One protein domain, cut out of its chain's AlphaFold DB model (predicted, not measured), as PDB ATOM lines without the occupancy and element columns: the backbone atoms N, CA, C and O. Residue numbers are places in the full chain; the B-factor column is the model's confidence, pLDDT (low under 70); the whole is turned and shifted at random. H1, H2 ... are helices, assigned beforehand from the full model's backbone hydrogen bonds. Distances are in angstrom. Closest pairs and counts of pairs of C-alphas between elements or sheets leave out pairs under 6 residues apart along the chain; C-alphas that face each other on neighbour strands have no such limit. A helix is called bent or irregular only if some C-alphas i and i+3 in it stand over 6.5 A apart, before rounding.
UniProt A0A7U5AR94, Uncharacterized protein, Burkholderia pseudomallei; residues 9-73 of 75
ATOM      1  N   GLU A   9       2.244 -51.968  17.086       93.06
ATOM      2  CA  GLU A   9       3.351 -51.004  17.087       93.06
ATOM      3  C   GLU A   9       3.245 -50.034  18.269       93.06
ATOM      4  O   GLU A   9       4.225 -49.826  18.981       93.06
ATOM      5  N   GLU A  10       2.045 -49.512  18.541       94.25
ATOM      6  CA  GLU A  10       1.790 -48.637  19.692       94.25
ATOM      7  C   GLU A  10       2.030 -49.355  21.025       94.25
ATOM      8  O   GLU A  10       2.649 -48.791  21.925       94.25
ATOM      9  N   LEU A  11       1.576 -50.606  21.148       93.50
ATOM     10  CA  LEU A  11       1.807 -51.420  22.343       93.50
ATOM     11  C   LEU A  11       3.289 -51.759  22.520       93.50
ATOM     12  O   LEU A  11       3.816 -51.671  23.629       93.50
ATOM     13  N   GLY A  12       3.983 -52.099  21.433       93.94
ATOM     14  CA  GLY A  12       5.420 -52.349  21.445       93.94
ATOM     15  C   GLY A  12       6.217 -51.110  21.856       93.94
ATOM     16  O   GLY A  12       7.124 -51.212  22.683       93.94
ATOM     17  N   ALA A  13       5.855 -49.936  21.335       95.88
ATOM     18  CA  ALA A  13       6.453 -48.663  21.732       95.88
ATOM     19  C   ALA A  13       6.192 -48.360  23.215       95.88
ATOM     20  O   ALA A  13       7.136 -48.071  23.946       95.88
ATOM     21  N   LEU A  14       4.942 -48.503  23.672       95.62
ATOM     22  CA  LEU A  14       4.549 -48.295  25.067       95.62
ATOM     23  C   LEU A  14       5.374 -49.162  26.028       95.62
ATOM     24  O   LEU A  14       5.965 -48.637  26.971       95.62
ATOM     25  N   LEU A  15       5.433 -50.473  25.780       95.25
ATOM     26  CA  LEU A  15       6.133 -51.422  26.649       95.25
ATOM     27  C   LEU A  15       7.650 -51.210  26.630       95.25
ATOM     28  O   LEU A  15       8.288 -51.262  27.680       95.25
ATOM     29  N   ARG A  16       8.228 -50.928  25.457       96.00
ATOM     30  CA  ARG A  16       9.661 -50.636  25.334       96.00
ATOM     31  C   ARG A  16      10.039 -49.365  26.088       96.00
ATOM     32  O   ARG A  16      10.981 -49.395  26.868       96.00
ATOM     33  N   ILE A  17       9.304 -48.271  25.876       96.56
ATOM     34  CA  ILE A  17       9.552 -46.996  26.562       96.56
ATOM     35  C   ILE A  17       9.410 -47.173  28.073       96.56
ATOM     36  O   ILE A  17      10.270 -46.708  28.816       96.56
ATOM     37  N   ALA A  18       8.362 -47.864  28.527       94.81
ATOM     38  CA  ALA A  18       8.151 -48.118  29.946       94.81
ATOM     39  C   ALA A  18       9.310 -48.914  30.570       94.81
ATOM     40  O   ALA A  18       9.784 -48.561  31.648       94.81
ATOM     41  N   GLY A  19       9.794 -49.946  29.871       94.81
ATOM     42  CA  GLY A  19      10.949 -50.737  30.291       94.81
ATOM     43  C   GLY A  19      12.231 -49.907  30.380       94.81
ATOM     44  O   GLY A  19      12.881 -49.919  31.422       94.81
ATOM     45  N   SER A  20      12.552 -49.136  29.335       95.25
ATOM     46  CA  SER A  20      13.731 -48.256  29.330       95.25
ATOM     47  C   SER A  20      13.652 -47.185  30.416       95.25
ATOM     48  O   SER A  20      14.628 -46.950  31.118       95.25
ATOM     49  N   LEU A  21      12.482 -46.576  30.623       94.12
ATOM     50  CA  LEU A  21      12.303 -45.571  31.666       94.12
ATOM     51  C   LEU A  21      12.551 -46.155  33.063       94.12
ATOM     52  O   LEU A  21      13.226 -45.525  33.880       94.12
ATOM     53  N   MET A  22      12.038 -47.358  33.327       93.88
ATOM     54  CA  MET A  22      12.262 -48.059  34.590       93.88
ATOM     55  C   MET A  22      13.740 -48.407  34.793       93.88
ATOM     56  O   MET A  22      14.262 -48.209  35.888       93.88
ATOM     57  N   GLU A  23      14.424 -48.885  33.752       94.38
ATOM     58  CA  GLU A  23      15.850 -49.227  33.808       94.38
ATOM     59  C   GLU A  23      16.734 -47.993  34.042       94.38
ATOM     60  O   GLU A  23      17.611 -48.013  34.908       94.38
ATOM     61  N   ASP A  24      16.459 -46.899  33.331       94.19
ATOM     62  CA  ASP A  24      17.307 -45.705  33.337       94.19
ATOM     63  C   ASP A  24      17.076 -44.808  34.561       94.19
ATOM     64  O   ASP A  24      17.993 -44.126  35.025       94.19
ATOM     65  N   THR A  25      15.842 -44.763  35.074       90.56
ATOM     66  CA  THR A  25      15.441 -43.781  36.101       90.56
ATOM     67  C   THR A  25      14.913 -44.403  37.389       90.56
ATOM     68  O   THR A  25      14.806 -43.703  38.397       90.56
ATOM     69  N   GLY A  26      14.565 -45.692  37.377       90.88
ATOM     70  CA  GLY A  26      13.885 -46.360  38.488       90.88
ATOM     71  C   GLY A  26      12.415 -45.965  38.664       90.88
ATOM     72  O   GLY A  26      11.777 -46.465  39.588       90.88
ATOM     73  N   LEU A  27      11.873 -45.087  37.812       91.31
ATOM     74  CA  LEU A  27      10.463 -44.708  37.845       91.31
ATOM     75  C   LEU A  27       9.583 -45.849  37.343       91.31
ATOM     76  O   LEU A  27       9.949 -46.564  36.411       91.31
ATOM     77  N   MET A  28       8.392 -45.962  37.918       92.00
ATOM     78  CA  MET A  28       7.440 -47.025  37.630       92.00
ATOM     79  C   MET A  28       6.234 -46.493  36.844       92.00
ATOM     80  O   MET A  28       5.376 -45.824  37.423       92.00
ATOM     81  N   PRO A  29       6.130 -46.776  35.533       90.56
ATOM     82  CA  PRO A  29       5.017 -46.333  34.700       90.56
ATOM     83  C   PRO A  29       3.683 -46.996  35.043       90.56
ATOM     84  O   PRO A  29       3.631 -48.125  35.535       90.56
ATOM     85  N   ALA A  30       2.592 -46.324  34.666       87.75
ATOM     86  CA  ALA A  30       1.220 -46.827  34.778       87.75
ATOM     87  C   ALA A  30       1.030 -48.221  34.178       87.75
ATOM     88  O   ALA A  30       0.385 -49.069  34.781       87.75
ATOM     89  N   VAL A  31       1.623 -48.478  33.011       88.75
ATOM     90  CA  VAL A  31       1.490 -49.780  32.359       88.75
ATOM     91  C   VAL A  31       2.081 -50.909  33.204       88.75
ATOM     92  O   VAL A  31       1.583 -52.024  33.137       88.75
ATOM     93  N   ILE A  32       3.065 -50.620  34.067       86.25
ATOM     94  CA  ILE A  32       3.720 -51.605  34.940       86.25
ATOM     95  C   ILE A  32       3.006 -51.738  36.295       86.25
ATOM     96  O   ILE A  32       2.718 -52.857  36.711       86.25
ATOM     97  N   LEU A  33       2.734 -50.624  36.992       87.00
ATOM     98  CA  LEU A  33       2.198 -50.633  38.370       87.00
ATOM     99  C   LEU A  33       0.749 -50.139  38.509       87.00
ATOM    100  O   LEU A  33       0.196 -50.108  39.609       87.00
ATOM    101  N   GLY A  34       0.107 -49.729  37.420       85.62
ATOM    102  CA  GLY A  34      -1.269 -49.243  37.423       85.62
ATOM    103  C   GLY A  34      -1.459 -48.013  38.314       85.62
ATOM    104  O   GLY A  34      -0.989 -46.911  38.011       85.62
ATOM    105  N   GLN A  35      -2.208 -48.193  39.404       82.44
ATOM    106  CA  GLN A  35      -2.510 -47.124  40.361       82.44
ATOM    107  C   GLN A  35      -1.321 -46.770  41.260       82.44
ATOM    108  O   GLN A  35      -1.253 -45.637  41.724       82.44
ATOM    109  N   ASP A  36      -0.363 -47.686  41.431       85.94
ATOM    110  CA  ASP A  36       0.823 -47.499  42.278       85.94
ATOM    111  C   ASP A  36       2.007 -46.872  41.514       85.94
ATOM    112  O   ASP A  36       3.159 -46.962  41.931       85.94
ATOM    113  N   ARG A  37       1.734 -46.255  40.359       85.50
ATOM    114  CA  ARG A  37       2.753 -45.664  39.485       85.50
ATOM    115  C   ARG A  37       3.385 -44.397  40.053       85.50
ATOM    116  O   ARG A  37       2.756 -43.619  40.772       85.50
ATOM    117  N   ASP A  38       4.574 -44.085  39.554       88.25
ATOM    118  CA  ASP A  38       5.182 -42.773  39.723       88.25
ATOM    119  C   ASP A  38       4.562 -41.765  38.754       88.25
ATOM    120  O   ASP A  38       4.798 -41.821  37.549       88.25
ATOM    121  N   HIS A  39       3.842 -40.763  39.261       82.00
ATOM    122  CA  HIS A  39       3.286 -39.689  38.419       82.00
ATOM    123  C   HIS A  39       4.352 -38.885  37.651       82.00
ATOM    124  O   HIS A  39       4.043 -38.256  36.640       82.00
ATOM    125  N   GLY A  40       5.615 -38.921  38.097       85.31
ATOM    126  CA  GLY A  40       6.747 -38.350  37.363       85.31
ATOM    127  C   GLY A  40       7.059 -39.080  36.050       85.31
ATOM    128  O   GLY A  40       7.621 -38.474  35.138       85.31
ATOM    129  N   SER A  41       6.656 -40.348  35.923       89.25
ATOM    130  CA  SER A  41       6.848 -41.142  34.707       89.25
ATOM    131  C   SER A  41       5.920 -40.708  33.569       89.25
ATOM    132  O   SER A  41       6.336 -40.743  32.414       89.25
ATOM    133  N   ASP A  42       4.711 -40.213  33.874       91.25
ATOM    134  CA  ASP A  42       3.688 -39.867  32.875       91.25
ATOM    135  C   ASP A  42       4.216 -38.812  31.880       91.25
ATOM    136  O   ASP A  42       4.094 -38.971  30.666       91.25
ATOM    137  N   ALA A  43       4.880 -37.756  32.364       92.56
ATOM    138  CA  ALA A  43       5.424 -36.706  31.498       92.56
ATOM    139  C   ALA A  43       6.564 -37.207  30.591       92.56
ATOM    140  O   ALA A  43       6.654 -36.798  29.430       92.56
ATOM    141  N   LEU A  44       7.413 -38.102  31.106       94.25
ATOM    142  CA  LEU A  44       8.529 -38.690  30.360       94.25
ATOM    143  C   LEU A  44       8.021 -39.672  29.300       94.25
ATOM    144  O   LEU A  44       8.445 -39.606  28.149       94.25
ATOM    145  N   MET A  45       7.043 -40.504  29.664       95.50
ATOM    146  CA  MET A  45       6.346 -41.415  28.758       95.50
ATOM    147  C   MET A  45       5.677 -40.656  27.606       95.50
ATOM    148  O   MET A  45       5.854 -41.020  26.446       95.50
ATOM    149  N   LEU A  46       4.942 -39.575  27.900       95.38
ATOM    150  CA  LEU A  46       4.284 -38.756  26.873       95.38
ATOM    151  C   LEU A  46       5.290 -38.110  25.914       95.38
ATOM    152  O   LEU A  46       5.027 -38.035  24.714       95.38
ATOM    153  N   GLY A  47       6.432 -37.650  26.434       94.69
ATOM    154  CA  GLY A  47       7.528 -37.131  25.617       94.69
ATOM    155  C   GLY A  47       8.081 -38.194  24.671       94.69
ATOM    156  O   GLY A  47       8.095 -37.982  23.461       94.69
ATOM    157  N   ALA A  48       8.439 -39.359  25.208       95.69
ATOM    158  CA  ALA A  48       9.013 -40.457  24.437       95.69
ATOM    159  C   ALA A  48       8.046 -41.012  23.375       95.69
ATOM    160  O   ALA A  48       8.443 -41.235  22.236       95.69
ATOM    161  N   LEU A  49       6.757 -41.168  23.698       96.38
ATOM    162  CA  LEU A  49       5.745 -41.610  22.726       96.38
ATOM    163  C   LEU A  49       5.575 -40.601  21.583       96.38
ATOM    164  O   LEU A  49       5.405 -40.985  20.429       96.38
ATOM    165  N   ARG A  50       5.653 -39.302  21.887       95.88
ATOM    166  CA  ARG A  50       5.622 -38.260  20.858       95.88
ATOM    167  C   ARG A  50       6.847 -38.327  19.948       95.88
ATOM    168  O   ARG A  50       6.707 -38.100  18.749       95.88
ATOM    169  N   ASP A  51       8.015 -38.639  20.498       95.62
ATOM    170  CA  ASP A  51       9.249 -38.788  19.722       95.62
ATOM    171  C   ASP A  51       9.200 -40.028  18.799       95.62
ATOM    172  O   ASP A  51       9.782 -40.010  17.717       95.62
ATOM    173  N   GLU A  52       8.401 -41.045  19.148       93.69
ATOM    174  CA  GLU A  52       8.019 -42.175  18.274       93.69
ATOM    175  C   GLU A  52       6.923 -41.815  17.243       93.69
ATOM    176  O   GLU A  52       6.461 -42.666  16.484       93.69
ATOM    177  N   GLY A  53       6.479 -40.556  17.194       94.81
ATOM    178  CA  GLY A  53       5.465 -40.078  16.249       94.81
ATOM    179  C   GLY A  53       4.014 -40.308  16.682       94.81
ATOM    180  O   GLY A  53       3.096 -40.051  15.899       94.81
ATOM    181  N   ILE A  54       3.770 -40.742  17.922       95.19
ATOM    182  CA  ILE A  54       2.415 -40.932  18.454       95.19
ATOM    183  C   ILE A  54       1.849 -39.576  18.890       95.19
ATOM    184  O   ILE A  54       2.461 -38.823  19.649       95.19
ATOM    185  N   CYS A  55       0.652 -39.232  18.412       94.56
ATOM    186  CA  CYS A  55       0.041 -37.946  18.739       94.56
ATOM    187  C   CYS A  55      -0.350 -37.857  20.228       94.56
ATOM    188  O   CYS A  55      -0.641 -38.859  20.876       94.56
ATOM    189  N   ALA A  56      -0.402 -36.638  20.776       92.00
ATOM    190  CA  ALA A  56      -0.563 -36.420  22.217       92.00
ATOM    191  C   ALA A  56      -1.823 -37.071  22.817       92.00
ATOM    192  O   ALA A  56      -1.749 -37.684  23.878       92.00
ATOM    193  N   SER A  57      -2.971 -36.981  22.136       92.56
ATOM    194  CA  SER A  57      -4.208 -37.620  22.602       92.56
ATOM    195  C   SER A  57      -4.072 -39.138  22.663       92.56
ATOM    196  O   SER A  57      -4.518 -39.757  23.622       92.56
ATOM    197  N   ARG A  58      -3.403 -39.728  21.667       94.06
ATOM    198  CA  ARG A  58      -3.178 -41.169  21.602       94.06
ATOM    199  C   ARG A  58      -2.165 -41.638  22.641       94.06
ATOM    200  O   ARG A  58      -2.377 -42.664  23.271       94.06
ATOM    201  N   ALA A  59      -1.111 -40.863  22.874       94.38
ATOM    202  CA  ALA A  59      -0.141 -41.149  23.921       94.38
ATOM    203  C   ALA A  59      -0.804 -41.180  25.309       94.38
ATOM    204  O   ALA A  59      -0.545 -42.104  26.072       94.38
ATOM    205  N   ILE A  60      -1.708 -40.236  25.606       92.50
ATOM    206  CA  ILE A  60      -2.480 -40.214  26.864       92.50
ATOM    207  C   ILE A  60      -3.325 -41.482  27.026       92.50
ATOM    208  O   ILE A  60      -3.364 -42.054  28.112       92.50
ATOM    209  N   GLU A  61      -3.987 -41.930  25.958       92.00
ATOM    210  CA  GLU A  61      -4.749 -43.183  25.984       92.00
ATOM    211  C   GLU A  61      -3.843 -44.387  26.264       92.00
ATOM    212  O   GLU A  61      -4.177 -45.215  27.108       92.00
ATOM    213  N   LEU A  62      -2.689 -44.470  25.594       92.69
ATOM    214  CA  LEU A  62      -1.761 -45.595  25.722       92.69
ATOM    215  C   LEU A  62      -1.138 -45.687  27.115       92.69
ATOM    216  O   LEU A  62      -1.092 -46.775  27.678       92.69
ATOM    217  N   ILE A  63      -0.693 -44.569  27.698       92.38
ATOM    218  CA  ILE A  63      -0.134 -44.587  29.061       92.38
ATOM    219  C   ILE A  63      -1.190 -44.898  30.124       92.38
ATOM    220  O   ILE A  63      -0.833 -45.162  31.261       92.38
ATOM    221  N   GLY A  64      -2.479 -44.834  29.786       89.38
ATOM    222  CA  GLY A  64      -3.555 -45.225  30.687       89.38
ATOM    223  C   GLY A  64      -3.754 -46.737  30.792       89.38
ATOM    224  O   GLY A  64      -4.448 -47.163  31.710       89.38
ATOM    225  N   LEU A  65      -3.173 -47.523  29.880       89.69
ATOM    226  CA  LEU A  65      -3.382 -48.967  29.808       89.69
ATOM    227  C   LEU A  65      -2.602 -49.711  30.893       89.69
ATOM    228  O   LEU A  65      -1.417 -49.437  31.084       89.69
ATOM    229  N   SER A  66      -3.228 -50.705  31.525       88.38
ATOM    230  CA  SER A  66      -2.544 -51.711  32.352       88.38
ATOM    231  C   SER A  66      -2.072 -52.914  31.526       88.38
ATOM    232  O   SER A  66      -2.582 -53.186  30.437       88.38
ATOM    233  N   LEU A  67      -1.124 -53.696  32.055       88.06
ATOM    234  CA  LEU A  67      -0.739 -54.979  31.450       88.06
ATOM    235  C   LEU A  67      -1.923 -55.948  31.301       88.06
ATOM    236  O   LEU A  67      -1.966 -56.688  30.319       88.06
ATOM    237  N   GLU A  68      -2.888 -55.953  32.229       86.75
ATOM    238  CA  GLU A  68      -4.072 -56.815  32.107       86.75
ATOM    239  C   GLU A  68      -4.980 -56.366  30.966       86.75
ATOM    240  O   GLU A  68      -5.502 -57.206  30.234       86.75
ATOM    241  N   GLU A  69      -5.154 -55.053  30.795       88.06
ATOM    242  CA  GLU A  69      -5.893 -54.502  29.662       88.06
ATOM    243  C   GLU A  69      -5.187 -54.850  28.353       88.06
ATOM    244  O   GLU A  69      -5.842 -55.304  27.420       88.06
ATOM    245  N   ILE A  70      -3.854 -54.738  28.301       88.44
ATOM    246  CA  ILE A  70      -3.059 -55.117  27.125       88.44
ATOM    247  C   ILE A  70      -3.202 -56.608  26.806       88.44
ATOM    248  O   ILE A  70      -3.413 -56.961  25.646       88.44
ATOM    249  N   ALA A  71      -3.143 -57.485  27.810       85.00
ATOM    250  CA  ALA A  71      -3.299 -58.926  27.617       85.00
ATOM    251  C   ALA A  71      -4.685 -59.312  27.066       85.00
ATOM    252  O   ALA A  71      -4.814 -60.329  26.396       85.00
ATOM    253  N   GLN A  72      -5.714 -58.495  27.313       84.75
ATOM    254  CA  GLN A  72      -7.073 -58.697  26.794       84.75
ATOM    255  C   GLN A  72      -7.289 -58.126  25.382       84.75
ATOM    256  O   GLN A  72      -8.343 -58.340  24.782       84.75
ATOM    257  N   ILE A  73      -6.321 -57.380  24.836       78.00
ATOM    258  CA  ILE A  73      -6.387 -56.846  23.465       78.00
ATOM    259  C   ILE A  73      -6.196 -57.978  22.429       78.00
ATOM    260  O   ILE A  73      -6.636 -57.828  21.279       78.00
TER     261      ILE A  73
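This is residues 9 to 73 of the 75 residues of an uncharacterized protein of Burkholderia pseudomallei (UniProt A0A7U5AR94). Two longer helices, H1 and H3, cross each other steeply, and the shorter H4 packs across both, next to residues 10 to 14 of H1. Two small helices finish the cluster: H2 beside residues 15 to 18 of H1, and H5 farthest out, on the side away from H3. The 65 printed residues hold five named helices, in the order H1, H2, H3, H4, H5, with no named strand; the class is all helix. The whole is compact, with a radius of gyration of the C-alphas of 10.5 A, and rounded, spanning 27 by 24 by 17 A.

Begin with H1, residues 9 to 25, the hub, which touches three helices. Look at Ile 17 and at Met 45 of H3, residues 39 to 51: their C-alphas, 6.8 A apart, are the closest of the two helices, which touch at a steep tilt of 50 degrees, opposite ways. H4, residues 56 to 63, touches H1 with residues 10 to 14 of H1 alone; the closest C-alphas, of Leu 14 and Leu 62, are 6.9 A apart, and the lines stand about perpendicular at 71 degrees, only just past a steep tilt. H3 and H4 touch, the C-alphas of Leu 46 and Ala 59 being closest at 5.8 A, at a steep tilt of 55 degrees, opposite ways. The packing is mostly crossed: none of the four touching pairs with a tilt is at a shallow one. H2, residues 30 to 36, is irregular, with C-alphas 32 and 35 at 9.4 A. It only just touches H1, with 3 pairs of C-alphas within 8 A, at residues 15 to 18 of H1 alone; Ala 18 and Val 31 have the closest C-alphas, at 7.3 A. H5, residues 67 to 71, touches no helix but is near H2: the closest C-alphas, of Val 31 and Leu 67, are 5.7 A apart. H5 and H3 are apart. In H1, H4 and H5 every O i to N i+4 pair is within hydrogen-bond range; in H3 it is 7 of 9, and in H2 1 of 3, beside 1 of 4 O i to N i+3 pairs.

Find C-alpha 9 at (3.351, -51.004, 17.087); from there H1 runs 23.7 A to C-alpha 25. H3 runs 19.6 A from C-alpha 39 at (3.286, -39.689, 38.419) to C-alpha 51, and H4 10.7 A. H2 is 7.5 A long, and H5, 6.1 A, ends at C-alpha 71 at (-3.299, -58.926, 27.617).

The C-alphas farthest apart, of Thr 25 and Gln 72, are 28.6 A apart. The printed part has no cut, and the four links between the helices are tight. The mean pLDDT of the printed part is 91.4, and no printed residue is under 70.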